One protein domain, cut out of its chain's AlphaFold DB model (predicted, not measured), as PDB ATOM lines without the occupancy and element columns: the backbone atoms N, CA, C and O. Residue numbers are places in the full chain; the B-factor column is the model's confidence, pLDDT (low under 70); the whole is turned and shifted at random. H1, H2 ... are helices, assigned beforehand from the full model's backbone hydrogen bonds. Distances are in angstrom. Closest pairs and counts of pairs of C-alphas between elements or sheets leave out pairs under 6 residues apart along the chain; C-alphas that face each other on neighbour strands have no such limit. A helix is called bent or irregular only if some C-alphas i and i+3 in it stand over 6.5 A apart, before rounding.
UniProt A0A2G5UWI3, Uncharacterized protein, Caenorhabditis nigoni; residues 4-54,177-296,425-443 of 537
ATOM      1  N   SER A   4      -2.262   8.332 -20.015       38.50
ATOM      2  CA  SER A   4      -2.698   6.943 -20.121       38.50
ATOM      3  C   SER A   4      -4.135   6.798 -20.625       38.50
ATOM      4  O   SER A   4      -4.413   5.865 -21.368       38.50
ATOM      5  N   VAL A   5      -5.032   7.750 -20.324       39.75
ATOM      6  CA  VAL A   5      -6.423   7.722 -20.800       39.75
ATOM      7  C   VAL A   5      -6.456   7.803 -22.329       39.75
ATOM      8  O   VAL A   5      -7.063   6.956 -22.968       39.75
ATOM      9  N   LEU A   6      -5.761   8.766 -22.948       37.75
ATOM     10  CA  LEU A   6      -5.738   8.931 -24.411       37.75
ATOM     11  C   LEU A   6      -5.009   7.781 -25.132       37.75
ATOM     12  O   LEU A   6      -5.441   7.404 -26.222       37.75
ATOM     13  N   GLU A   7      -3.966   7.197 -24.532       41.00
ATOM     14  CA  GLU A   7      -3.305   5.981 -25.044       41.00
ATOM     15  C   GLU A   7      -4.235   4.760 -25.019       41.00
ATOM     16  O   GLU A   7      -4.354   4.065 -26.031       41.00
ATOM     17  N   GLU A   8      -4.989   4.562 -23.934       42.09
ATOM     18  CA  GLU A   8      -5.988   3.491 -23.801       42.09
ATOM     19  C   GLU A   8      -7.089   3.596 -24.888       42.09
ATOM     20  O   GLU A   8      -7.597   2.583 -25.377       42.09
ATOM     21  N   TYR A   9      -7.416   4.812 -25.362       44.97
ATOM     22  CA  TYR A   9      -8.377   5.043 -26.458       44.97
ATOM     23  C   TYR A   9      -7.798   4.920 -27.873       44.97
ATOM     24  O   TYR A   9      -8.535   4.537 -28.788       44.97
ATOM     25  N   VAL A  10      -6.512   5.213 -28.092       42.25
ATOM     26  CA  VAL A  10      -5.839   4.876 -29.364       42.25
ATOM     27  C   VAL A  10      -5.785   3.354 -29.527       42.25
ATOM     28  O   VAL A  10      -6.002   2.836 -30.629       42.25
ATOM     29  N   GLU A  11      -5.606   2.631 -28.419       40.97
ATOM     30  CA  GLU A  11      -5.660   1.171 -28.375       40.97
ATOM     31  C   GLU A  11      -7.082   0.586 -28.427       40.97
ATOM     32  O   GLU A  11      -7.239  -0.578 -28.817       40.97
ATOM     33  N   MET A  12      -8.144   1.364 -28.148       45.44
ATOM     34  CA  MET A  12      -9.529   0.918 -28.360       45.44
ATOM     35  C   MET A  12      -9.789   0.637 -29.844       45.44
ATOM     36  O   MET A  12     -10.137   1.495 -30.670       45.44
ATOM     37  N   LYS A  13      -9.679  -0.637 -30.209       45.69
ATOM     38  CA  LYS A  13     -10.029  -1.101 -31.544       45.69
ATOM     39  C   LYS A  13     -11.545  -0.989 -31.733       45.69
ATOM     40  O   LYS A  13     -12.317  -1.448 -30.896       45.69
ATOM     41  N   ILE A  14     -11.971  -0.451 -32.883       45.03
ATOM     42  CA  ILE A  14     -13.371  -0.535 -33.361       45.03
ATOM     43  C   ILE A  14     -13.822  -2.005 -33.394       45.03
ATOM     44  O   ILE A  14     -14.981  -2.315 -33.128       45.03
ATOM     45  N   SER A  15     -12.879  -2.921 -33.652       40.53
ATOM     46  CA  SER A  15     -13.125  -4.360 -33.599       40.53
ATOM     47  C   SER A  15     -13.636  -4.831 -32.238       40.53
ATOM     48  O   SER A  15     -14.369  -5.802 -32.215       40.53
ATOM     49  N   GLY A  16     -13.299  -4.148 -31.139       46.28
ATOM     50  CA  GLY A  16     -13.778  -4.453 -29.788       46.28
ATOM     51  C   GLY A  16     -15.085  -3.750 -29.403       46.28
ATOM     52  O   GLY A  16     -15.338  -3.575 -28.226       46.28
ATOM     53  N   GLY A  17     -15.877  -3.225 -30.338       55.62
ATOM     54  CA  GLY A  17     -17.310  -2.975 -30.095       55.62
ATOM     55  C   GLY A  17     -18.182  -3.893 -30.953       55.62
ATOM     56  O   GLY A  17     -19.236  -4.349 -30.527       55.62
ATOM     57  N   LEU A  18     -17.699  -4.196 -32.163       60.28
ATOM     58  CA  LEU A  18     -18.314  -5.153 -33.081       60.28
ATOM     59  C   LEU A  18     -18.186  -6.601 -32.594       60.28
ATOM     60  O   LEU A  18     -19.122  -7.377 -32.757       60.28
ATOM     61  N   LYS A  19     -17.043  -6.971 -32.007       66.69
ATOM     62  CA  LYS A  19     -16.801  -8.320 -31.487       66.69
ATOM     63  C   LYS A  19     -17.787  -8.655 -30.363       66.69
ATOM     64  O   LYS A  19     -18.439  -9.682 -30.428       66.69
ATOM     65  N   GLU A  20     -17.955  -7.761 -29.405       68.81
ATOM     66  CA  GLU A  20     -18.788  -7.904 -28.213       68.81
ATOM     67  C   GLU A  20     -20.270  -7.873 -28.602       68.81
ATOM     68  O   GLU A  20     -21.067  -8.613 -28.038       68.81
ATOM     69  N   GLN A  21     -20.645  -7.084 -29.619       71.81
ATOM     70  CA  GLN A  21     -21.989  -7.130 -30.205       71.81
ATOM     71  C   GLN A  21     -22.274  -8.484 -30.857       71.81
ATOM     72  O   GLN A  21     -23.371  -9.012 -30.692       71.81
ATOM     73  N   ASN A  22     -21.307  -9.046 -31.585       67.75
ATOM     74  CA  ASN A  22     -21.445 -10.373 -32.180       67.75
ATOM     75  C   ASN A  22     -21.504 -11.459 -31.101       67.75
ATOM     76  O   ASN A  22     -22.374 -12.313 -31.158       67.75
ATOM     77  N   GLU A  23     -20.645 -11.396 -30.083       76.62
ATOM     78  CA  GLU A  23     -20.656 -12.336 -28.956       76.62
ATOM     79  C   GLU A  23     -21.966 -12.247 -28.158       76.62
ATOM     80  O   GLU A  23     -22.508 -13.272 -27.752       76.62
ATOM     81  N   MET A  24     -22.525 -11.046 -27.988       75.75
ATOM     82  CA  MET A  24     -23.829 -10.841 -27.359       75.75
ATOM     83  C   MET A  24     -24.975 -11.411 -28.207       75.75
ATOM     84  O   MET A  24     -25.877 -12.051 -27.671       75.75
ATOM     85  N   LEU A  25     -24.931 -11.221 -29.530       76.19
ATOM     86  CA  LEU A  25     -25.889 -11.836 -30.455       76.19
ATOM     87  C   LEU A  25     -25.800 -13.361 -30.404       76.19
ATOM     88  O   LEU A  25     -26.825 -14.016 -30.263       76.19
ATOM     89  N   GLU A  26     -24.593 -13.924 -30.422       81.19
ATOM     90  CA  GLU A  26     -24.385 -15.368 -30.295       81.19
ATOM     91  C   GLU A  26     -24.887 -15.915 -28.953       81.19
ATOM     92  O   GLU A  26     -25.463 -17.000 -28.911       81.19
ATOM     93  N   LEU A  27     -24.652 -15.206 -27.843       82.44
ATOM     94  CA  LEU A  27     -25.163 -15.597 -26.526       82.44
ATOM     95  C   LEU A  27     -26.690 -15.588 -26.504       82.44
ATOM     96  O   LEU A  27     -27.298 -16.524 -25.986       82.44
ATOM     97  N   PHE A  28     -27.310 -14.569 -27.098       81.62
ATOM     98  CA  PHE A  28     -28.761 -14.485 -27.218       81.62
ATOM     99  C   PHE A  28     -29.337 -15.595 -28.103       81.62
ATOM    100  O   PHE A  28     -30.297 -16.253 -27.709       81.62
ATOM    101  N   GLU A  29     -28.732 -15.854 -29.263       82.31
ATOM    102  CA  GLU A  29     -29.123 -16.952 -30.152       82.31
ATOM    103  C   GLU A  29     -29.011 -18.299 -29.433       82.31
ATOM    104  O   GLU A  29     -29.980 -19.053 -29.407       82.31
ATOM    105  N   LYS A  30     -27.895 -18.565 -28.742       84.94
ATOM    106  CA  LYS A  30     -27.708 -19.784 -27.935       84.94
ATOM    107  C   LYS A  30     -28.721 -19.900 -26.795       84.94
ATOM    108  O   LYS A  30     -29.122 -21.015 -26.463       84.94
ATOM    109  N   ALA A  31     -29.112 -18.787 -26.176       84.31
ATOM    110  CA  ALA A  31     -30.134 -18.775 -25.134       84.31
ATOM    111  C   ALA A  31     -31.517 -19.107 -25.710       84.31
ATOM    112  O   ALA A  31     -32.225 -19.944 -25.153       84.31
ATOM    113  N   LYS A  32     -31.859 -18.538 -26.868       81.88
ATOM    114  CA  LYS A  32     -33.099 -18.839 -27.588       81.88
ATOM    115  C   LYS A  32     -33.133 -20.275 -28.118       81.88
ATOM    116  O   LYS A  32     -34.160 -20.929 -28.061       81.88
ATOM    117  N   GLU A  33     -32.010 -20.811 -28.584       85.31
ATOM    118  CA  GLU A  33     -31.893 -22.224 -28.976       85.31
ATOM    119  C   GLU A  33     -32.003 -23.187 -27.786       85.31
ATOM    120  O   GLU A  33     -32.336 -24.359 -27.965       85.31
ATOM    121  N   SER A  34     -31.686 -22.719 -26.575       84.25
ATOM    122  CA  SER A  34     -31.862 -23.495 -25.345       84.25
ATOM    123  C   SER A  34     -33.274 -23.423 -24.772       84.25
ATOM    124  O   SER A  34     -33.523 -24.069 -23.758       84.25
ATOM    125  N   GLU A  35     -34.177 -22.671 -25.411       86.69
ATOM    126  CA  GLU A  35     -35.578 -22.581 -25.019       86.69
ATOM    127  C   GLU A  35     -36.211 -23.964 -24.987       86.69
ATOM    128  O   GLU A  35     -36.272 -24.678 -25.994       86.69
ATOM    129  N   THR A  36     -36.670 -24.360 -23.804       92.50
ATOM    130  CA  THR A  36     -37.428 -25.596 -23.668       92.50
ATOM    131  C   THR A  36     -38.903 -25.347 -23.947       92.50
ATOM    132  O   THR A  36     -39.417 -24.240 -23.779       92.50
ATOM    133  N   SER A  37     -39.593 -26.391 -24.407       92.25
ATOM    134  CA  SER A  37     -41.016 -26.304 -24.717       92.25
ATOM    135  C   SER A  37     -41.853 -26.105 -23.454       92.25
ATOM    136  O   SER A  37     -41.545 -26.667 -22.403       92.25
ATOM    137  N   ASP A  38     -42.980 -25.406 -23.590       91.81
ATOM    138  CA  ASP A  38     -43.964 -25.261 -22.508       91.81
ATOM    139  C   ASP A  38     -44.415 -26.624 -21.966       91.81
ATOM    140  O   ASP A  38     -44.536 -26.804 -20.765       91.81
ATOM    141  N   GLN A  39     -44.541 -27.634 -22.836       92.69
ATOM    142  CA  GLN A  39     -44.849 -29.006 -22.417       92.69
ATOM    143  C   GLN A  39     -43.810 -29.590 -21.453       92.69
ATOM    144  O   GLN A  39     -44.176 -30.302 -20.521       92.69
ATOM    145  N   LEU A  40     -42.520 -29.326 -21.680       93.44
ATOM    146  CA  LEU A  40     -41.468 -29.794 -20.784       93.44
ATOM    147  C   LEU A  40     -41.477 -29.001 -19.468       93.44
ATOM    148  O   LEU A  40     -41.314 -29.586 -18.399       93.44
ATOM    149  N   LYS A  41     -41.718 -27.689 -19.532       93.56
ATOM    150  CA  LYS A  41     -41.854 -26.836 -18.342       93.56
ATOM    151  C   LYS A  41     -43.028 -27.292 -17.475       93.56
ATOM    152  O   LYS A  41     -42.835 -27.543 -16.289       93.56
ATOM    153  N   ASP A  42     -44.188 -27.528 -18.083       92.94
ATOM    154  CA  ASP A  42     -45.373 -28.076 -17.419       92.94
ATOM    155  C   ASP A  42     -45.084 -29.454 -16.812       92.94
ATOM    156  O   ASP A  42     -45.511 -29.751 -15.698       92.94
ATOM    157  N   TYR A  43     -44.346 -30.315 -17.520       92.69
ATOM    158  CA  TYR A  43     -43.973 -31.633 -17.007       92.69
ATOM    159  C   TYR A  43     -43.115 -31.536 -15.735       92.69
ATOM    160  O   TYR A  43     -43.366 -32.255 -14.766       92.69
ATOM    161  N   VAL A  44     -42.159 -30.602 -15.696       93.19
ATOM    162  CA  VAL A  44     -41.324 -30.347 -14.514       93.19
ATOM    163  C   VAL A  44     -42.129 -29.701 -13.387       93.19
ATOM    164  O   VAL A  44     -42.057 -30.188 -12.261       93.19
ATOM    165  N   GLU A  45     -42.947 -28.678 -13.663       93.19
ATOM    166  CA  GLU A  45     -43.822 -28.033 -12.665       93.19
ATOM    167  C   GLU A  45     -44.777 -29.044 -12.006       93.19
ATOM    168  O   GLU A  45     -44.908 -29.087 -10.777       93.19
ATOM    169  N   ASN A  46     -45.407 -29.900 -12.815       92.00
ATOM    170  CA  ASN A  46     -46.279 -30.962 -12.322       92.00
ATOM    171  C   ASN A  46     -45.516 -31.958 -11.446       92.00
ATOM    172  O   ASN A  46     -46.070 -32.445 -10.463       92.00
ATOM    173  N   GLY A  47     -44.244 -32.227 -11.759       91.75
ATOM    174  CA  GLY A  47     -43.398 -33.095 -10.950       91.75
ATOM    175  C   GLY A  47     -43.201 -32.584  -9.521       91.75
ATOM    176  O   GLY A  47     -43.401 -33.337  -8.571       91.75
ATOM    177  N   PHE A  48     -42.894 -31.294  -9.357       91.50
ATOM    178  CA  PHE A  48     -42.808 -30.664  -8.031       91.50
ATOM    179  C   PHE A  48     -44.176 -30.605  -7.334       91.50
ATOM    180  O   PHE A  48     -44.289 -30.937  -6.157       91.50
ATOM    181  N   THR A  49     -45.239 -30.259  -8.067       90.88
ATOM    182  CA  THR A  49     -46.608 -30.188  -7.518       90.88
ATOM    183  C   THR A  49     -47.073 -31.531  -6.953       90.88
ATOM    184  O   THR A  49     -47.702 -31.593  -5.898       90.88
ATOM    185  N   LEU A  50     -46.749 -32.622  -7.649       89.81
ATOM    186  CA  LEU A  50     -47.064 -33.980  -7.225       89.81
ATOM    187  C   LEU A  50     -46.338 -34.339  -5.919       89.81
ATOM    188  O   LEU A  50     -46.944 -34.923  -5.024       89.81
ATOM    189  N   MET A  51     -45.074 -33.927  -5.779       88.31
ATOM    190  CA  MET A  51     -44.280 -34.164  -4.571       88.31
ATOM    191  C   MET A  51     -44.780 -33.375  -3.358       88.31
ATOM    192  O   MET A  51     -44.912 -33.958  -2.279       88.31
ATOM    193  N   ASP A  52     -45.161 -32.104  -3.534       85.31
ATOM    194  CA  ASP A  52     -45.806 -31.297  -2.483       85.31
ATOM    195  C   ASP A  52     -47.100 -31.964  -1.967       85.31
ATOM    196  O   ASP A  52     -47.441 -31.876  -0.784       85.31
ATOM    197  N   GLY A  53     -47.809 -32.687  -2.841       83.62
ATOM    198  CA  GLY A  53     -49.037 -33.412  -2.517       83.62
ATOM    199  C   GLY A  53     -48.855 -34.674  -1.665       83.62
ATOM    200  O   GLY A  53     -49.847 -35.186  -1.143       83.62
ATOM    201  N   PHE A  54     -47.629 -35.182  -1.494       84.94
ATOM    202  CA  PHE A  54     -47.366 -36.459  -0.811       84.94
ATOM    203  C   PHE A  54     -46.942 -36.351   0.655       84.94
ATOM    204  O   PHE A  54     -46.690 -37.380   1.289       84.94
ATOM    205  N   ALA A 177     -36.081 -37.148 -14.351       89.69
ATOM    206  CA  ALA A 177     -34.645 -36.974 -14.122       89.69
ATOM    207  C   ALA A 177     -33.813 -36.880 -15.417       89.69
ATOM    208  O   ALA A 177     -32.724 -36.309 -15.405       89.69
ATOM    209  N   SER A 178     -34.294 -37.444 -16.531       91.75
ATOM    210  CA  SER A 178     -33.618 -37.360 -17.835       91.75
ATOM    211  C   SER A 178     -33.909 -36.055 -18.583       91.75
ATOM    212  O   SER A 178     -33.135 -35.650 -19.450       91.75
ATOM    213  N   GLU A 179     -34.992 -35.380 -18.209       93.19
ATOM    214  CA  GLU A 179     -35.475 -34.157 -18.838       93.19
ATOM    215  C   GLU A 179     -34.993 -32.892 -18.105       93.19
ATOM    216  O   GLU A 179     -34.686 -31.893 -18.758       93.19
ATOM    217  N   ILE A 180     -34.816 -32.957 -16.776       94.06
ATOM    218  CA  ILE A 180     -34.284 -31.860 -15.942       94.06
ATOM    219  C   ILE A 180     -33.010 -31.202 -16.519       94.06
ATOM    220  O   ILE A 180     -32.978 -29.971 -16.581       94.06
ATOM    221  N   PRO A 181     -32.002 -31.937 -17.036       94.56
ATOM    222  CA  PRO A 181     -30.801 -31.321 -17.610       94.56
ATOM    223  C   PRO A 181     -31.060 -30.333 -18.756       94.56
ATOM    224  O   PRO A 181     -30.236 -29.457 -19.021       94.56
ATOM    225  N   LYS A 182     -32.190 -30.457 -19.469       94.25
ATOM    226  CA  LYS A 182     -32.572 -29.499 -20.518       94.25
ATOM    227  C   LYS A 182     -32.988 -28.159 -19.904       94.25
ATOM    228  O   LYS A 182     -32.526 -27.128 -20.386       94.25
ATOM    229  N   ILE A 183     -33.765 -28.186 -18.816       95.12
ATOM    230  CA  ILE A 183     -34.113 -26.990 -18.032       95.12
ATOM    231  C   ILE A 183     -32.859 -26.384 -17.406       95.12
ATOM    232  O   ILE A 183     -32.645 -25.182 -17.502       95.12
ATOM    233  N   GLU A 184     -31.982 -27.198 -16.817       94.62
ATOM    234  CA  GLU A 184     -30.733 -26.691 -16.235       94.62
ATOM    235  C   GLU A 184     -29.880 -25.961 -17.273       94.62
ATOM    236  O   GLU A 184     -29.345 -24.889 -16.999       94.62
ATOM    237  N   LYS A 185     -29.788 -26.504 -18.492       94.25
ATOM    238  CA  LYS A 185     -29.075 -25.859 -19.597       94.25
ATOM    239  C   LYS A 185     -29.697 -24.511 -19.973       94.25
ATOM    240  O   LYS A 185     -28.951 -23.560 -20.187       94.25
ATOM    241  N   GLU A 186     -31.022 -24.426 -20.050       94.19
ATOM    242  CA  GLU A 186     -31.754 -23.172 -20.285       94.19
ATOM    243  C   GLU A 186     -31.457 -22.143 -19.178       94.19
ATOM    244  O   GLU A 186     -31.073 -21.009 -19.462       94.19
ATOM    245  N   MET A 187     -31.515 -22.565 -17.911       94.19
ATOM    246  CA  MET A 187     -31.218 -21.727 -16.744       94.19
ATOM    247  C   MET A 187     -29.759 -21.245 -16.710       94.19
ATOM    248  O   MET A 187     -29.500 -20.086 -16.389       94.19
ATOM    249  N   LEU A 188     -28.795 -22.088 -17.096       93.12
ATOM    250  CA  LEU A 188     -27.388 -21.689 -17.221       93.12
ATOM    251  C   LEU A 188     -27.197 -20.592 -18.270       93.12
ATOM    252  O   LEU A 188     -26.427 -19.663 -18.035       93.12
ATOM    253  N   ARG A 189     -27.917 -20.651 -19.401       90.94
ATOM    254  CA  ARG A 189     -27.860 -19.585 -20.414       90.94
ATOM    255  C   ARG A 189     -28.404 -18.263 -19.885       90.94
ATOM    256  O   ARG A 189     -27.819 -17.225 -20.177       90.94
ATOM    257  N   LEU A 190     -29.456 -18.286 -19.067       90.50
ATOM    258  CA  LEU A 190     -29.946 -17.076 -18.397       90.50
ATOM    259  C   LEU A 190     -28.892 -16.488 -17.444       90.50
ATOM    260  O   LEU A 190     -28.652 -15.283 -17.459       90.50
ATOM    261  N   VAL A 191     -28.208 -17.331 -16.664       90.56
ATOM    262  CA  VAL A 191     -27.114 -16.881 -15.784       90.56
ATOM    263  C   VAL A 191     -25.953 -16.290 -16.593       90.56
ATOM    264  O   VAL A 191     -25.430 -15.241 -16.223       90.56
ATOM    265  N   GLU A 192     -25.578 -16.901 -17.720       88.94
ATOM    266  CA  GLU A 192     -24.559 -16.354 -18.629       88.94
ATOM    267  C   GLU A 192     -24.962 -14.989 -19.217       88.94
ATOM    268  O   GLU A 192     -24.106 -14.117 -19.359       88.94
ATOM    269  N   LEU A 193     -26.248 -14.763 -19.512       85.12
ATOM    270  CA  LEU A 193     -26.757 -13.463 -19.972       85.12
ATOM    271  C   LEU A 193     -26.738 -12.377 -18.882       85.12
ATOM    272  O   LEU A 193     -26.705 -11.193 -19.207       85.12
ATOM    273  N   ARG A 194     -26.750 -12.756 -17.598       87.31
ATOM    274  CA  ARG A 194     -26.673 -11.822 -16.462       87.31
ATOM    275  C   ARG A 194     -25.227 -11.518 -16.056       87.31
ATOM    276  O   ARG A 194     -24.856 -10.355 -15.886       87.31
ATOM    277  N   ASP A 195     -24.420 -12.568 -15.905       85.62
ATOM    278  CA  ASP A 195     -23.109 -12.521 -15.240       85.62
ATOM    279  C   ASP A 195     -21.935 -12.913 -16.146       85.62
ATOM    280  O   ASP A 195     -20.784 -12.936 -15.697       85.62
ATOM    281  N   GLY A 196     -22.189 -13.241 -17.414       85.50
ATOM    282  CA  GLY A 196     -21.160 -13.689 -18.343       85.50
ATOM    283  C   GLY A 196     -20.045 -12.661 -18.548       85.50
ATOM    284  O   GLY A 196     -20.240 -11.447 -18.441       85.50
ATOM    285  N   ASN A 197     -18.855 -13.149 -18.906       84.81
ATOM    286  CA  ASN A 197     -17.696 -12.285 -19.154       84.81
ATOM    287  C   ASN A 197     -17.983 -11.214 -20.214       84.81
ATOM    288  O   ASN A 197     -17.592 -10.068 -20.023       84.81
ATOM    289  N   VAL A 198     -18.733 -11.560 -21.266       79.69
ATOM    290  CA  VAL A 198     -19.144 -10.625 -22.327       79.69
ATOM    291  C   VAL A 198     -19.939  -9.448 -21.744       79.69
ATOM    292  O   VAL A 198     -19.625  -8.293 -22.016       79.69
ATOM    293  N   ILE A 199     -20.897  -9.711 -20.849       81.88
ATOM    294  CA  ILE A 199     -21.697  -8.678 -20.169       81.88
ATOM    295  C   ILE A 199     -20.806  -7.765 -19.322       81.88
ATOM    296  O   ILE A 199     -20.952  -6.541 -19.336       81.88
ATOM    297  N   LYS A 200     -19.844  -8.350 -18.605       82.75
ATOM    298  CA  LYS A 200     -18.880  -7.603 -17.790       82.75
ATOM    299  C   LYS A 200     -17.953  -6.729 -18.643       82.75
ATOM    300  O   LYS A 200     -17.687  -5.588 -18.268       82.75
ATOM    301  N   GLU A 201     -17.472  -7.236 -19.774       77.75
ATOM    302  CA  GLU A 201     -16.640  -6.485 -20.722       77.75
ATOM    303  C   GLU A 201     -17.405  -5.297 -21.313       77.75
ATOM    304  O   GLU A 201     -16.897  -4.172 -21.316       77.75
ATOM    305  N   ILE A 202     -18.661  -5.510 -21.712       74.69
ATOM    306  CA  ILE A 202     -19.541  -4.450 -22.213       74.69
ATOM    307  C   ILE A 202     -19.788  -3.383 -21.137       74.69
ATOM    308  O   ILE A 202     -19.637  -2.187 -21.408       74.69
ATOM    309  N   ARG A 203     -20.100  -3.794 -19.899       78.88
ATOM    310  CA  ARG A 203     -20.280  -2.882 -18.756       78.88
ATOM    311  C   ARG A 203     -19.051  -1.993 -18.559       78.88
ATOM    312  O   ARG A 203     -19.178  -0.771 -18.469       78.88
ATOM    313  N   ASN A 204     -17.858  -2.589 -18.542       77.00
ATOM    314  CA  ASN A 204     -16.603  -1.849 -18.403       77.00
ATOM    315  C   ASN A 204     -16.395  -0.865 -19.567       77.00
ATOM    316  O   ASN A 204     -16.006   0.284 -19.353       77.00
ATOM    317  N   ARG A 205     -16.719  -1.275 -20.800       72.38
ATOM    318  CA  ARG A 205     -16.615  -0.414 -21.982       72.38
ATOM    319  C   ARG A 205     -17.525   0.812 -21.885       72.38
ATOM    320  O   ARG A 205     -17.070   1.913 -22.191       72.38
ATOM    321  N   PHE A 206     -18.770   0.669 -21.435       72.31
ATOM    322  CA  PHE A 206     -19.661   1.823 -21.253       72.31
ATOM    323  C   PHE A 206     -19.240   2.741 -20.110       72.31
ATOM    324  O   PHE A 206     -19.359   3.962 -20.239       72.31
ATOM    325  N   GLN A 207     -18.709   2.186 -19.019       73.75
ATOM    326  CA  GLN A 207     -18.127   2.993 -17.944       73.75
ATOM    327  C   GLN A 207     -16.958   3.836 -18.464       73.75
ATOM    328  O   GLN A 207     -16.885   5.030 -18.172       73.75
ATOM    329  N   ASN A 208     -16.100   3.253 -19.302       70.06
ATOM    330  CA  ASN A 208     -15.001   3.973 -19.940       70.06
ATOM    331  C   ASN A 208     -15.515   5.031 -20.932       70.06
ATOM    332  O   ASN A 208     -15.071   6.175 -20.897       70.06
ATOM    333  N   LEU A 209     -16.490   4.710 -21.789       66.50
ATOM    334  CA  LEU A 209     -17.078   5.694 -22.711       66.50
ATOM    335  C   LEU A 209     -17.714   6.882 -21.977       66.50
ATOM    336  O   LEU A 209     -17.549   8.023 -22.403       66.50
ATOM    337  N   THR A 210     -18.394   6.624 -20.858       67.19
ATOM    338  CA  THR A 210     -19.023   7.669 -20.036       67.19
ATOM    339  C   THR A 210     -17.970   8.592 -19.419       67.19
ATOM    340  O   THR A 210     -18.073   9.805 -19.583       67.19
ATOM    341  N   LYS A 211     -16.905   8.035 -18.817       67.25
ATOM    342  CA  LYS A 211     -15.780   8.829 -18.283       67.25
ATOM    343  C   LYS A 211     -15.147   9.732 -19.349       67.25
ATOM    344  O   LYS A 211     -14.808  10.878 -19.067       67.25
ATOM    345  N   SER A 212     -15.028   9.243 -20.583       59.31
ATOM    346  CA  SER A 212     -14.492  10.041 -21.693       59.31
ATOM    347  C   SER A 212     -15.436  11.112 -22.209       59.31
ATOM    348  O   SER A 212     -14.978  12.172 -22.630       59.31
ATOM    349  N   ALA A 213     -16.746  10.873 -22.189       60.22
ATOM    350  CA  ALA A 213     -17.712  11.904 -22.546       60.22
ATOM    351  C   ALA A 213     -17.648  13.098 -21.583       60.22
ATOM    352  O   ALA A 213     -17.754  14.236 -22.043       60.22
ATOM    353  N   ASP A 214     -17.409  12.854 -20.292       61.94
ATOM    354  CA  ASP A 214     -17.234  13.916 -19.298       61.94
ATOM    355  C   ASP A 214     -16.006  14.789 -19.601       61.94
ATOM    356  O   ASP A 214     -16.139  16.009 -19.618       61.94
ATOM    357  N   PHE A 215     -14.862  14.197 -19.969       57.31
ATOM    358  CA  PHE A 215     -13.669  14.946 -20.407       57.31
ATOM    359  C   PHE A 215     -13.944  15.853 -21.618       57.31
ATOM    360  O   PHE A 215     -13.462  16.980 -21.719       57.31
ATOM    361  N   LEU A 216     -14.742  15.371 -22.568       54.28
ATOM    362  CA  LEU A 216     -14.995  16.087 -23.815       54.28
ATOM    363  C   LEU A 216     -15.969  17.266 -23.660       54.28
ATOM    364  O   LEU A 216     -16.047  18.114 -24.556       54.28
ATOM    365  N   ARG A 217     -16.682  17.367 -22.529       56.19
ATOM    366  CA  ARG A 217     -17.528  18.530 -22.214       56.19
ATOM    367  C   ARG A 217     -16.721  19.814 -22.037       56.19
ATOM    368  O   ARG A 217     -17.251  20.885 -22.338       56.19
ATOM    369  N   ASP A 218     -15.458  19.701 -21.643       53.47
ATOM    370  CA  ASP A 218     -14.591  20.844 -21.341       53.47
ATOM    371  C   ASP A 218     -14.096  21.565 -22.608       53.47
ATOM    372  O   ASP A 218     -13.758  22.745 -22.576       53.47
ATOM    373  N   PHE A 219     -14.173  20.919 -23.780       50.88
ATOM    374  CA  PHE A 219     -13.798  21.505 -25.080       50.88
ATOM    375  C   PHE A 219     -14.913  22.327 -25.749       50.88
ATOM    376  O   PHE A 219     -14.862  22.644 -26.947       50.88
ATOM    377  N   ARG A 220     -15.962  22.687 -25.007       54.81
ATOM    378  CA  ARG A 220     -16.985  23.612 -25.498       54.81
ATOM    379  C   ARG A 220     -16.360  24.995 -25.652       54.81
ATOM    380  O   ARG A 220     -16.263  25.748 -24.690       54.81
ATOM    381  N   ILE A 221     -15.999  25.372 -26.883       49.78
ATOM    382  CA  ILE A 221     -15.678  26.770 -27.167       49.78
ATOM    383  C   ILE A 221     -16.917  27.590 -26.815       49.78
ATOM    384  O   ILE A 221     -17.985  27.434 -27.420       49.78
ATOM    385  N   SER A 222     -16.769  28.467 -25.830       48.59
ATOM    386  CA  SER A 222     -17.724  29.528 -25.554       48.59
ATOM    387  C   SER A 222     -17.976  30.304 -26.850       48.59
ATOM    388  O   SER A 222     -17.052  30.846 -27.458       48.59
ATOM    389  N   THR A 223     -19.235  30.367 -27.290       47.94
ATOM    390  CA  THR A 223     -19.672  31.100 -28.492       47.94
ATOM    391  C   THR A 223     -19.176  32.552 -28.516       47.94
ATOM    392  O   THR A 223     -19.035  33.129 -29.592       47.94
ATOM    393  N   ASN A 224     -18.854  33.117 -27.346       45.78
ATOM    394  CA  ASN A 224     -18.335  34.473 -27.189       45.78
ATOM    395  C   ASN A 224     -16.862  34.618 -27.605       45.78
ATOM    396  O   ASN A 224     -16.496  35.667 -28.126       45.78
ATOM    397  N   VAL A 225     -16.030  33.584 -27.439       48.56
ATOM    398  CA  VAL A 225     -14.604  33.627 -27.822       48.56
ATOM    399  C   VAL A 225     -14.468  33.583 -29.345       48.56
ATOM    400  O   VAL A 225     -13.718  34.351 -29.934       48.56
ATOM    401  N   TYR A 226     -15.274  32.756 -30.015       53.34
ATOM    402  CA  TYR A 226     -15.264  32.637 -31.476       53.34
ATOM    403  C   TYR A 226     -15.585  33.962 -32.193       53.34
ATOM    404  O   TYR A 226     -14.957  34.291 -33.200       53.34
ATOM    405  N   GLY A 227     -16.543  34.737 -31.670       53.28
ATOM    406  CA  GLY A 227     -16.982  35.996 -32.280       53.28
ATOM    407  C   GLY A 227     -15.911  37.092 -32.300       53.28
ATOM    408  O   GLY A 227     -15.915  37.922 -33.205       53.28
ATOM    409  N   GLN A 228     -14.968  37.073 -31.352       52.91
ATOM    410  CA  GLN A 228     -13.931  38.104 -31.224       52.91
ATOM    411  C   GLN A 228     -12.790  37.946 -32.241       52.91
ATOM    412  O   GLN A 228     -12.206  38.941 -32.664       52.91
ATOM    413  N   TYR A 229     -12.502  36.719 -32.687       50.66
ATOM    414  CA  TYR A 229     -11.373  36.423 -33.583       50.66
ATOM    415  C   TYR A 229     -11.787  36.148 -35.036       50.66
ATOM    416  O   TYR A 229     -10.933  35.986 -35.907       50.66
ATOM    417  N   GLN A 230     -13.093  36.129 -35.329       56.94
ATOM    418  CA  GLN A 230     -13.627  35.799 -36.655       56.94
ATOM    419  C   GLN A 230     -13.170  36.771 -37.763       56.94
ATOM    420  O   GLN A 230     -13.148  36.389 -38.931       56.94
ATOM    421  N   GLY A 231     -12.785  38.003 -37.406       56.28
ATOM    422  CA  GLY A 231     -12.281  39.017 -38.339       56.28
ATOM    423  C   GLY A 231     -10.817  38.846 -38.769       56.28
ATOM    424  O   GLY A 231     -10.382  39.536 -39.687       56.28
ATOM    425  N   ILE A 232     -10.047  37.945 -38.143       61.00
ATOM    426  CA  ILE A 232      -8.615  37.771 -38.432       61.00
ATOM    427  C   ILE A 232      -8.427  36.703 -39.515       61.00
ATOM    428  O   ILE A 232      -8.527  35.500 -39.261       61.00
ATOM    429  N   GLN A 233      -8.112  37.146 -40.733       56.53
ATOM    430  CA  GLN A 233      -8.023  36.290 -41.924       56.53
ATOM    431  C   GLN A 233      -6.989  35.154 -41.792       56.53
ATOM    432  O   GLN A 233      -7.232  34.048 -42.271       56.53
ATOM    433  N   SER A 234      -5.870  35.394 -41.099       53.34
ATOM    434  CA  SER A 234      -4.794  34.413 -40.889       53.34
ATOM    435  C   SER A 234      -5.154  33.287 -39.910       53.34
ATOM    436  O   SER A 234      -4.594  32.199 -40.009       53.34
ATOM    437  N   ILE A 235      -6.100  33.516 -38.993       55.72
ATOM    438  CA  ILE A 235      -6.499  32.568 -37.932       55.72
ATOM    439  C   ILE A 235      -7.858  31.919 -38.251       55.72
ATOM    440  O   ILE A 235      -8.201  30.859 -37.726       55.72
ATOM    441  N   TYR A 236      -8.616  32.498 -39.184       63.81
ATOM    442  CA  TYR A 236      -9.910  31.989 -39.631       63.81
ATOM    443  C   TYR A 236      -9.925  30.481 -39.977       63.81
ATOM    444  O   TYR A 236     -10.845  29.794 -39.521       63.81
ATOM    445  N   PRO A 237      -8.932  29.903 -40.691       65.38
ATOM    446  CA  PRO A 237      -8.914  28.463 -40.974       65.38
ATOM    447  C   PRO A 237      -8.817  27.594 -39.711       65.38
ATOM    448  O   PRO A 237      -9.481  26.560 -39.625       65.38
ATOM    449  N   LEU A 238      -8.029  28.023 -38.719       60.03
ATOM    450  CA  LEU A 238      -7.921  27.347 -37.427       60.03
ATOM    451  C   LEU A 238      -9.250  27.430 -36.668       60.03
ATOM    452  O   LEU A 238      -9.762  26.406 -36.227       60.03
ATOM    453  N   LEU A 239      -9.865  28.614 -36.591       61.75
ATOM    454  CA  LEU A 239     -11.162  28.797 -35.925       61.75
ATOM    455  C   LEU A 239     -12.245  27.889 -36.518       61.75
ATOM    456  O   LEU A 239     -13.018  27.291 -35.770       61.75
ATOM    457  N   GLN A 240     -12.276  27.717 -37.844       70.75
ATOM    458  CA  GLN A 240     -13.200  26.784 -38.497       70.75
ATOM    459  C   GLN A 240     -12.938  25.323 -38.101       70.75
ATOM    460  O   GLN A 240     -13.897  24.588 -37.852       70.75
ATOM    461  N   LYS A 241     -11.670  24.904 -37.970       66.69
ATOM    462  CA  LYS A 241     -11.317  23.564 -37.469       66.69
ATOM    463  C   LYS A 241     -11.773  23.354 -36.025       66.69
ATOM    464  O   LYS A 241     -12.420  22.347 -35.746       66.69
ATOM    465  N   ILE A 242     -11.524  24.313 -35.127       63.88
ATOM    466  CA  ILE A 242     -11.933  24.188 -33.718       63.88
ATOM    467  C   ILE A 242     -13.471  24.218 -33.601       63.88
ATOM    468  O   ILE A 242     -14.055  23.427 -32.861       63.88
ATOM    469  N   LYS A 243     -14.169  25.053 -34.387       69.88
ATOM    470  CA  LYS A 243     -15.643  25.057 -34.453       69.88
ATOM    471  C   LYS A 243     -16.208  23.728 -34.962       69.88
ATOM    472  O   LYS A 243     -17.180  23.228 -34.394       69.88
ATOM    473  N   SER A 244     -15.609  23.155 -36.007       74.56
ATOM    474  CA  SER A 244     -15.961  21.829 -36.534       74.56
ATOM    475  C   SER A 244     -15.790  20.748 -35.462       74.56
ATOM    476  O   SER A 244     -16.728  19.995 -35.191       74.56
ATOM    477  N   PHE A 245     -14.643  20.748 -34.776       68.62
ATOM    478  CA  PHE A 245     -14.357  19.850 -33.660       68.62
ATOM    479  C   PHE A 245     -15.395  19.985 -32.536       68.62
ATOM    480  O   PHE A 245     -16.022  19.001 -32.154       68.62
ATOM    481  N   SER A 246     -15.679  21.207 -32.078       67.75
ATOM    482  CA  SER A 246     -16.674  21.460 -31.026       67.75
ATOM    483  C   SER A 246     -18.085  20.990 -31.416       67.75
ATOM    484  O   SER A 246     -18.802  20.408 -30.601       67.75
ATOM    485  N   SER A 247     -18.481  21.180 -32.680       75.62
ATOM    486  CA  SER A 247     -19.753  20.673 -33.212       75.62
ATOM    487  C   SER A 247     -19.815  19.142 -33.183       75.62
ATOM    488  O   SER A 247     -20.810  18.573 -32.726       75.62
ATOM    489  N   LYS A 248     -18.737  18.463 -33.599       74.19
ATOM    490  CA  LYS A 248     -18.634  17.001 -33.496       74.19
ATOM    491  C   LYS A 248     -18.683  16.521 -32.052       74.19
ATOM    492  O   LYS A 248     -19.345  15.520 -31.786       74.19
ATOM    493  N   MET A 249     -18.082  17.256 -31.115       70.12
ATOM    494  CA  MET A 249     -18.103  16.851 -29.711       70.12
ATOM    495  C   MET A 249     -19.489  16.905 -29.078       70.12
ATOM    496  O   MET A 249     -19.842  16.015 -28.306       70.12
ATOM    497  N   ARG A 250     -20.330  17.867 -29.470       74.50
ATOM    498  CA  ARG A 250     -21.743  17.879 -29.055       74.50
ATOM    499  C   ARG A 250     -22.510  16.664 -29.579       74.50
ATOM    500  O   ARG A 250     -23.321  16.091 -28.856       74.50
ATOM    501  N   ALA A 251     -22.257  16.265 -30.826       78.31
ATOM    502  CA  ALA A 251     -22.876  15.072 -31.397       78.31
ATOM    503  C   ALA A 251     -22.394  13.793 -30.688       78.31
ATOM    504  O   ALA A 251     -23.205  12.910 -30.412       78.31
ATOM    505  N   PHE A 252     -21.106  13.719 -30.338       74.06
ATOM    506  CA  PHE A 252     -20.530  12.617 -29.566       74.06
ATOM    507  C   PHE A 252     -21.167  12.479 -28.175       74.06
ATOM    508  O   PHE A 252     -21.557  11.377 -27.798       74.06
ATOM    509  N   GLU A 253     -21.328  13.581 -27.431       73.81
ATOM    510  CA  GLU A 253     -21.982  13.588 -26.110       73.81
ATOM    511  C   GLU A 253     -23.412  13.034 -26.203       73.81
ATOM    512  O   GLU A 253     -23.792  12.137 -25.448       73.81
ATOM    513  N   PHE A 254     -24.187  13.511 -27.183       79.56
ATOM    514  CA  PHE A 254     -25.554  13.042 -27.412       79.56
ATOM    515  C   PHE A 254     -25.611  11.541 -27.738       79.56
ATOM    516  O   PHE A 254     -26.414  10.809 -27.158       79.56
ATOM    517  N   ARG A 255     -24.746  11.064 -28.644       77.94
ATOM    518  CA  ARG A 255     -24.699   9.651 -29.055       77.94
ATOM    519  C   ARG A 255     -24.241   8.736 -27.922       77.94
ATOM    520  O   ARG A 255     -24.858   7.700 -27.702       77.94
ATOM    521  N   THR A 256     -23.231   9.150 -27.161       75.19
ATOM    522  CA  THR A 256     -22.727   8.395 -26.005       75.19
ATOM    523  C   THR A 256     -23.779   8.301 -24.905       75.19
ATOM    524  O   THR A 256     -24.009   7.221 -24.367       75.19
ATOM    525  N   SER A 257     -24.479   9.403 -24.611       78.38
ATOM    526  CA  SER A 257     -25.581   9.411 -23.645       78.38
ATOM    527  C   SER A 257     -26.714   8.470 -24.062       78.38
ATOM    528  O   SER A 257     -27.224   7.714 -23.234       78.38
ATOM    529  N   ARG A 258     -27.075   8.462 -25.351       82.00
ATOM    530  CA  ARG A 258     -28.087   7.550 -25.890       82.00
ATOM    531  C   ARG A 258     -27.669   6.083 -25.761       82.00
ATOM    532  O   ARG A 258     -28.435   5.306 -25.202       82.00
ATOM    533  N   ALA A 259     -26.466   5.731 -26.216       77.31
ATOM    534  CA  ALA A 259     -25.962   4.359 -26.150       77.31
ATOM    535  C   ALA A 259     -25.833   3.868 -24.695       77.31
ATOM    536  O   ALA A 259     -26.217   2.748 -24.375       77.31
ATOM    537  N   SER A 260     -25.374   4.735 -23.785       78.50
ATOM    538  CA  SER A 260     -25.317   4.444 -22.345       78.50
ATOM    539  C   SER A 260     -26.711   4.188 -21.756       78.50
ATOM    540  O   SER A 260     -26.906   3.241 -20.995       78.50
ATOM    541  N   LYS A 261     -27.722   4.971 -22.160       81.50
ATOM    542  CA  LYS A 261     -29.113   4.751 -21.741       81.50
ATOM    543  C   LYS A 261     -29.672   3.424 -22.266       81.50
ATOM    544  O   LYS A 261     -30.313   2.704 -21.500       81.50
ATOM    545  N   GLU A 262     -29.428   3.101 -23.534       80.19
ATOM    546  CA  GLU A 262     -29.839   1.836 -24.161       80.19
ATOM    547  C   GLU A 262     -29.209   0.636 -23.427       80.19
ATOM    548  O   GLU A 262     -29.937  -0.257 -22.993       80.19
ATOM    549  N   TRP A 263     -27.903   0.686 -23.141       81.12
ATOM    550  CA  TRP A 263     -27.216  -0.326 -22.328       81.12
ATOM    551  C   TRP A 263     -27.755  -0.428 -20.899       81.12
ATOM    552  O   TRP A 263     -28.035  -1.521 -20.425       81.12
ATOM    553  N   SER A 264     -27.939   0.694 -20.200       81.94
ATOM    554  CA  SER A 264     -28.447   0.660 -18.821       81.94
ATOM    555  C   SER A 264     -29.853   0.060 -18.741       81.94
ATOM    556  O   SER A 264     -30.171  -0.645 -17.791       81.94
ATOM    557  N   THR A 265     -30.692   0.301 -19.754       83.12
ATOM    558  CA  THR A 265     -32.040  -0.277 -19.834       83.12
ATOM    559  C   THR A 265     -31.962  -1.790 -20.005       83.12
ATOM    560  O   THR A 265     -32.675  -2.522 -19.326       83.12
ATOM    561  N   PHE A 266     -31.054  -2.250 -20.866       81.75
ATOM    562  CA  PHE A 266     -30.761  -3.664 -21.065       81.75
ATOM    563  C   PHE A 266     -30.245  -4.327 -19.790       81.75
ATOM    564  O   PHE A 266     -30.804  -5.319 -19.342       81.75
ATOM    565  N   GLU A 267     -29.224  -3.756 -19.160       82.25
ATOM    566  CA  GLU A 267     -28.626  -4.314 -17.950       82.25
ATOM    567  C   GLU A 267     -29.640  -4.388 -16.799       82.25
ATOM    568  O   GLU A 267     -29.739  -5.414 -16.124       82.25
ATOM    569  N   ASN A 268     -30.440  -3.332 -16.623       84.62
ATOM    570  CA  ASN A 268     -31.499  -3.304 -15.621       84.62
ATOM    571  C   ASN A 268     -32.564  -4.373 -15.881       84.62
ATOM    572  O   ASN A 268     -33.057  -4.953 -14.921       84.62
ATOM    573  N   HIS A 269     -32.903  -4.660 -17.143       84.69
ATOM    574  CA  HIS A 269     -33.859  -5.715 -17.477       84.69
ATOM    575  C   HIS A 269     -33.386  -7.079 -16.953       84.69
ATOM    576  O   HIS A 269     -34.112  -7.709 -16.192       84.69
ATOM    577  N   PHE A 270     -32.149  -7.504 -17.234       83.12
ATOM    578  CA  PHE A 270     -31.661  -8.797 -16.725       83.12
ATOM    579  C   PHE A 270     -31.487  -8.820 -15.211       83.12
ATOM    580  O   PHE A 270     -31.768  -9.838 -14.590       83.12
ATOM    581  N   GLN A 271     -31.040  -7.719 -14.602       82.94
ATOM    582  CA  GLN A 271     -30.894  -7.652 -13.145       82.94
ATOM    583  C   GLN A 271     -32.238  -7.691 -12.408       82.94
ATOM    584  O   GLN A 271     -32.289  -8.163 -11.275       82.94
ATOM    585  N   GLN A 272     -33.306  -7.181 -13.024       85.69
ATOM    586  CA  GLN A 272     -34.653  -7.197 -12.453       85.69
ATOM    587  C   GLN A 272     -35.376  -8.517 -12.715       85.69
ATOM    588  O   GLN A 272     -36.025  -9.037 -11.811       85.69
ATOM    589  N   GLU A 273     -35.269  -9.053 -13.931       87.94
ATOM    590  CA  GLU A 273     -35.984 -10.267 -14.321       87.94
ATOM    591  C   GLU A 273     -35.285 -11.539 -13.829       87.94
ATOM    592  O   GLU A 273     -35.966 -12.492 -13.466       87.94
ATOM    593  N   ILE A 274     -33.946 -11.576 -13.783       88.38
ATOM    594  CA  ILE A 274     -33.191 -12.769 -13.385       88.38
ATOM    595  C   ILE A 274     -32.736 -12.642 -11.922       88.38
ATOM    596  O   ILE A 274     -31.812 -11.873 -11.634       88.38
ATOM    597  N   PRO A 275     -33.303 -13.433 -10.990       88.12
ATOM    598  CA  PRO A 275     -32.954 -13.354  -9.575       88.12
ATOM    599  C   PRO A 275     -31.488 -13.740  -9.343       88.12
ATOM    600  O   PRO A 275     -30.975 -14.604 -10.055       88.12
ATOM    601  N   PRO A 276     -30.791 -13.133  -8.363       86.50
ATOM    602  CA  PRO A 276     -29.380 -13.406  -8.101       86.50
ATOM    603  C   PRO A 276     -29.148 -14.845  -7.614       86.50
ATOM    604  O   PRO A 276     -30.018 -15.452  -6.996       86.50
ATOM    605  N   GLY A 277     -27.939 -15.367  -7.838       86.19
ATOM    606  CA  GLY A 277     -27.547 -16.715  -7.410       86.19
ATOM    607  C   GLY A 277     -27.687 -17.776  -8.504       86.19
ATOM    608  O   GLY A 277     -27.742 -17.450  -9.697       86.19
ATOM    609  N   SER A 278     -27.671 -19.044  -8.082       89.12
ATOM    610  CA  SER A 278     -27.808 -20.214  -8.954       89.12
ATOM    611  C   SER A 278     -29.273 -20.458  -9.303       89.12
ATOM    612  O   SER A 278     -30.120 -20.531  -8.416       89.12
ATOM    613  N   LEU A 279     -29.565 -20.620 -10.594       92.44
ATOM    614  CA  LEU A 279     -30.902 -20.985 -11.077       92.44
ATOM    615  C   LEU A 279     -31.064 -22.501 -11.271       92.44
ATOM    616  O   LEU A 279     -32.172 -22.968 -11.508       92.44
ATOM    617  N   THR A 280     -29.974 -23.274 -11.196       93.00
ATOM    618  CA  THR A 280     -29.985 -24.724 -11.454       93.00
ATOM    619  C   THR A 280     -30.048 -25.566 -10.192       93.00
ATOM    620  O   THR A 280     -30.550 -26.678 -10.243       93.00
ATOM    621  N   GLU A 281     -29.564 -25.047  -9.062       91.31
ATOM    622  CA  GLU A 281     -29.370 -25.815  -7.824       91.31
ATOM    623  C   GLU A 281     -30.639 -26.554  -7.374       91.31
ATOM    624  O   GLU A 281     -30.593 -27.740  -7.056       91.31
ATOM    625  N   LYS A 282     -31.793 -25.880  -7.451       88.56
ATOM    626  CA  LYS A 282     -33.098 -26.467  -7.117       88.56
ATOM    627  C   LYS A 282     -33.450 -27.661  -8.011       88.56
ATOM    628  O   LYS A 282     -33.935 -28.680  -7.524       88.56
ATOM    629  N   PHE A 283     -33.177 -27.551  -9.309       92.69
ATOM    630  CA  PHE A 283     -33.425 -28.618 -10.274       92.69
ATOM    631  C   PHE A 283     -32.450 -29.786 -10.096       92.69
ATOM    632  O   PHE A 283     -32.894 -30.932 -10.101       92.69
ATOM    633  N   SER A 284     -31.165 -29.506  -9.861       91.06
ATOM    634  CA  SER A 284     -30.137 -30.534  -9.658       91.06
ATOM    635  C   SER A 284     -30.416 -31.367  -8.408       91.06
ATOM    636  O   SER A 284     -30.424 -32.596  -8.464       91.06
ATOM    637  N   ASN A 285     -30.744 -30.713  -7.290       89.94
ATOM    638  CA  ASN A 285     -31.047 -31.427  -6.051       89.94
ATOM    639  C   ASN A 285     -32.322 -32.281  -6.194       89.94
ATOM    640  O   ASN A 285     -32.381 -33.411  -5.709       89.94
ATOM    641  N   PHE A 286     -33.333 -31.778  -6.913       91.00
ATOM    642  CA  PHE A 286     -34.535 -32.554  -7.215       91.00
ATOM    643  C   PHE A 286     -34.247 -33.749  -8.133       91.00
ATOM    644  O   PHE A 286     -34.730 -34.857  -7.885       91.00
ATOM    645  N   GLN A 287     -33.415 -33.557  -9.160       92.31
ATOM    646  CA  GLN A 287     -32.964 -34.627 -10.047       92.31
ATOM    647  C   GLN A 287     -32.300 -35.759  -9.261       92.31
ATOM    648  O   GLN A 287     -32.575 -36.928  -9.539       92.31
ATOM    649  N   ASP A 288     -31.466 -35.428  -8.276       90.62
ATOM    650  CA  ASP A 288     -30.782 -36.412  -7.437       90.62
ATOM    651  C   ASP A 288     -31.760 -37.237  -6.588       90.62
ATOM    652  O   ASP A 288     -31.587 -38.456  -6.471       90.62
ATOM    653  N   CYS A 289     -32.826 -36.624  -6.063       89.81
ATOM    654  CA  CYS A 289     -33.883 -37.370  -5.378       89.81
ATOM    655  C   CYS A 289     -34.608 -38.327  -6.339       89.81
ATOM    656  O   CYS A 289     -34.763 -39.511  -6.039       89.81
ATOM    657  N   VAL A 290     -35.020 -37.841  -7.516       90.81
ATOM    658  CA  VAL A 290     -35.797 -38.615  -8.508       90.81
ATOM    659  C   VAL A 290     -34.974 -39.760  -9.104       90.81
ATOM    660  O   VAL A 290     -35.472 -40.872  -9.250       90.81
ATOM    661  N   ARG A 291     -33.700 -39.528  -9.433       88.94
ATOM    662  CA  ARG A 291     -32.837 -40.504 -10.124       88.94
ATOM    663  C   ARG A 291     -32.601 -41.784  -9.324       88.94
ATOM    664  O   ARG A 291     -32.400 -42.842  -9.915       88.94
ATOM    665  N   ASN A 292     -32.580 -41.677  -8.000       82.12
ATOM    666  CA  ASN A 292     -32.265 -42.790  -7.108       82.12
ATOM    667  C   ASN A 292     -33.502 -43.602  -6.697       82.12
ATOM    668  O   ASN A 292     -33.368 -44.597  -5.979       82.12
ATOM    669  N   PHE A 293     -34.694 -43.196  -7.136       88.56
ATOM    670  CA  PHE A 293     -35.944 -43.836  -6.764       88.56
ATOM    671  C   PHE A 293     -36.395 -44.894  -7.781       88.56
ATOM    672  O   PHE A 293     -36.269 -44.727  -8.994       88.56
ATOM    673  N   ASP A 294     -36.939 -46.002  -7.276       87.31
ATOM    674  CA  ASP A 294     -37.500 -47.081  -8.090       87.31
ATOM    675  C   ASP A 294     -38.996 -46.840  -8.348       87.31
ATOM    676  O   ASP A 294     -39.851 -47.213  -7.541       87.31
ATOM    677  N   PHE A 295     -39.314 -46.238  -9.498       87.12
ATOM    678  CA  PHE A 295     -40.692 -45.954  -9.925       87.12
ATOM    679  C   PHE A 295     -41.507 -47.204 -10.290       87.12
ATOM    680  O   PHE A 295     -42.730 -47.128 -10.402       87.12
ATOM    681  N   GLN A 296     -40.863 -48.366 -10.442       85.75
ATOM    682  CA  GLN A 296     -41.547 -49.637 -10.707       85.75
ATOM    683  C   GLN A 296     -41.974 -50.346  -9.413       85.75
ATOM    684  O   GLN A 296     -42.600 -51.414  -9.453       85.75
ATOM    685  N   VAL A 425     -40.868 -19.752 -15.727       92.50
ATOM    686  CA  VAL A 425     -41.406 -18.624 -16.514       92.50
ATOM    687  C   VAL A 425     -40.371 -17.547 -16.846       92.50
ATOM    688  O   VAL A 425     -40.621 -16.733 -17.737       92.50
ATOM    689  N   LEU A 426     -39.215 -17.527 -16.165       91.19
ATOM    690  CA  LEU A 426     -38.137 -16.562 -16.428       91.19
ATOM    691  C   LEU A 426     -37.746 -16.465 -17.904       91.19
ATOM    692  O   LEU A 426     -37.650 -15.344 -18.403       91.19
ATOM    693  N   PRO A 427     -37.558 -17.578 -18.633       89.50
ATOM    694  CA  PRO A 427     -37.081 -17.506 -20.002       89.50
ATOM    695  C   PRO A 427     -38.011 -16.674 -20.906       89.50
ATOM    696  O   PRO A 427     -37.552 -15.782 -21.616       89.50
ATOM    697  N   GLY A 428     -39.333 -16.838 -20.768       85.81
ATOM    698  CA  GLY A 428     -40.320 -16.053 -21.519       85.81
ATOM    699  C   GLY A 428     -40.311 -14.552 -21.197       85.81
ATOM    700  O   GLY A 428     -40.638 -13.738 -22.060       85.81
ATOM    701  N   LYS A 429     -39.904 -14.166 -19.980       87.06
ATOM    702  CA  LYS A 429     -39.715 -12.756 -19.597       87.06
ATOM    703  C   LYS A 429     -38.408 -12.190 -20.145       87.06
ATOM    704  O   LYS A 429     -38.368 -11.037 -20.561       87.06
ATOM    705  N   VAL A 430     -37.365 -13.017 -20.157       84.75
ATOM    706  CA  VAL A 430     -35.995 -12.617 -20.476       84.75
ATOM    707  C   VAL A 430     -35.720 -12.589 -21.971       84.75
ATOM    708  O   VAL A 430     -34.896 -11.797 -22.393       84.75
ATOM    709  N   TRP A 431     -36.346 -13.418 -22.807       82.88
ATOM    710  CA  TRP A 431     -35.963 -13.488 -24.227       82.88
ATOM    711  C   TRP A 431     -36.564 -12.400 -25.119       82.88
ATOM    712  O   TRP A 431     -36.157 -12.259 -26.272       82.88
ATOM    713  N   ASN A 432     -37.526 -11.623 -24.623       75.44
ATOM    714  CA  ASN A 432     -38.226 -10.612 -25.414       75.44
ATOM    715  C   ASN A 432     -37.525  -9.237 -25.373       75.44
ATOM    716  O   ASN A 432     -38.146  -8.227 -25.041       75.44
ATOM    717  N   PHE A 433     -36.234  -9.192 -25.709       73.88
ATOM    718  CA  PHE A 433     -35.463  -7.949 -25.844       73.88
ATOM    719  C   PHE A 433     -34.708  -7.896 -27.178       73.88
ATOM    720  O   PHE A 433     -34.482  -8.916 -27.829       73.88
ATOM    721  N   ASP A 434     -34.304  -6.690 -27.580       72.12
ATOM    722  CA  ASP A 434     -33.443  -6.484 -28.743       72.12
ATOM    723  C   ASP A 434     -31.960  -6.569 -28.329       72.12
ATOM    724  O   ASP A 434     -31.494  -5.694 -27.595       72.12
ATOM    725  N   PRO A 435     -31.192  -7.582 -28.778       68.44
ATOM    726  CA  PRO A 435     -29.774  -7.723 -28.445       68.44
ATOM    727  C   PRO A 435     -28.859  -6.695 -29.120       68.44
ATOM    728  O   PRO A 435     -27.664  -6.657 -28.816       68.44
ATOM    729  N   LYS A 436     -29.369  -5.833 -30.009       69.12
ATOM    730  CA  LYS A 436     -28.595  -4.804 -30.729       69.12
ATOM    731  C   LYS A 436     -28.263  -3.561 -29.894       69.12
ATOM    732  O   LYS A 436     -28.177  -2.448 -30.408       69.12
ATOM    733  N   VAL A 437     -28.026  -3.732 -28.600       67.69
ATOM    734  CA  VAL A 437     -27.778  -2.621 -27.665       67.69
ATOM    735  C   VAL A 437     -26.416  -1.945 -27.834       67.69
ATOM    736  O   VAL A 437     -26.184  -0.892 -27.245       67.69
ATOM    737  N   LEU A 438     -25.516  -2.513 -28.647       63.91
ATOM    738  CA  LEU A 438     -24.189  -1.961 -28.941       63.91
ATOM    739  C   LEU A 438     -24.048  -1.438 -30.375       63.91
ATOM    740  O   LEU A 438     -22.950  -1.007 -30.740       63.91
ATOM    741  N   GLU A 439     -25.118  -1.410 -31.183       65.75
ATOM    742  CA  GLU A 439     -25.069  -0.802 -32.527       65.75
ATOM    743  C   GLU A 439     -24.586   0.660 -32.449       65.75
ATOM    744  O   GLU A 439     -23.711   1.076 -33.215       65.75
ATOM    745  N   GLY A 440     -25.064   1.421 -31.457       64.88
ATOM    746  CA  GLY A 440     -24.632   2.802 -31.211       64.88
ATOM    747  C   GLY A 440     -23.180   2.934 -30.731       64.88
ATOM    748  O   GLY A 440     -22.555   3.977 -30.917       64.88
ATOM    749  N   THR A 441     -22.597   1.880 -30.160       65.12
ATOM    750  CA  THR A 441     -21.232   1.897 -29.612       65.12
ATOM    751  C   THR A 441     -20.181   1.998 -30.717       65.12
ATOM    752  O   THR A 441     -19.178   2.695 -30.562       65.12
ATOM    753  N   VAL A 442     -20.418   1.355 -31.864       64.25
ATOM    754  CA  VAL A 442     -19.523   1.422 -33.032       64.25
ATOM    755  C   VAL A 442     -19.492   2.835 -33.610       64.25
ATOM    756  O   VAL A 442     -18.414   3.354 -33.909       64.25
ATOM    757  N   GLU A 443     -20.662   3.472 -33.709       67.50
ATOM    758  CA  GLU A 443     -20.798   4.869 -34.131       67.50
ATOM    759  C   GLU A 443     -20.004   5.792 -33.192       67.50
ATOM    760  O   GLU A 443     -19.173   6.573 -33.652       67.50
TER     761      GLU A 443
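This is residues 4 to 54, 177 to 296 and 425 to 443 of the 537 residues of an uncharacterized protein of Caenorhabditis nigoni (UniProt A0A2G5UWI3). A long rod of helices: H4 and H5 run along it nearly in line, end to end, with the long H7 antiparallel beside H5 and H2 packed across the place where H4 gives way to H5. H2, H4, H5 and H7 form a bundle, helices running alongside one another; H6 folds back on H7 at one end of the rod, H3 and H8 pack on H4 towards the other, and H1 touches no helix. The printed part has 190 residues with ten named helices, H1 to H10 in order, and no named strand: all helix. It is extended, with a radius of gyration of the C-alphas of 25.6 A and spans of 97 by 27 by 23 A.

H1, residues 4 to 11, is near H5, residues 197 to 219. H2, residues 15 to 33, touches H4, residues 177 to 195, at a shallow tilt of 26 degrees, opposite ways; the closest C-alphas are those of Ala 31 and Arg 189, 5.3 A. H2 also touches H5, closest at C-alphas 20 and 198, 6.5 A. H3, residues 38 to 52, only just touches H4, with 3 pairs of C-alphas within 8 A, closest at 44 and 180, 7.3 A. H5 touches H7, residues 236 to 273, opposite ways at 33 degrees, a shallow tilt only just short of steep; the closest C-alphas are those of Ala 213 and Glu 253, 5.8 A. H6, residues 223 to 229, forms a helical hairpin with H7; they only just touch, with 3 pairs of C-alphas within 8 A, closest at 226 and 239, 7.2 A. H8, residues 281 to 291, touches H4 at a shallow tilt of 10 degrees, closest at C-alphas 177 and 287, 5.0 A. H9, residues 425 to 430, touches H7, closest at C-alphas 273 and 430, 6.6 A. H10, residues 439 to 443, touches H7, closest at C-alphas 259 and 440, 5.5 A. Every O i to N i+4 pair is within hydrogen-bond range in H1, H3, H7, H8 and H9; the others have 14 of 15 in H2, 12 of 15 in H4, 17 of 19 in H5, 0 of 3 in H6 and 0 of 1 in H10, with O i to N i+3 counts of 2 of 4 in H6 and 1 of 2 in H10.

H1 begins at C-alpha 4 (-2.698, 6.943, -20.121). From first to last C-alpha H2 measures 26.3 A, H4 27.1 A, H5 34.5 A and H7 55.7 A. H4 is only just irregular: C-alphas 178 and 181 are 6.7 A apart. H10 ends at C-alpha 443 (-20.798, 4.869, -34.131).

The C-alphas farthest apart, of Ile 232 and Gln 296, are 97.4 A apart. Residues 55 to 176 and 297 to 424 are cut out, with gaps of 18.4 A and 31.6 A between C-alphas. Of the links printed whole, none is long. Mean pLDDT of the printed part is 75.5; 63 residues are under 70, among them 4 to 20 and 209 to 239.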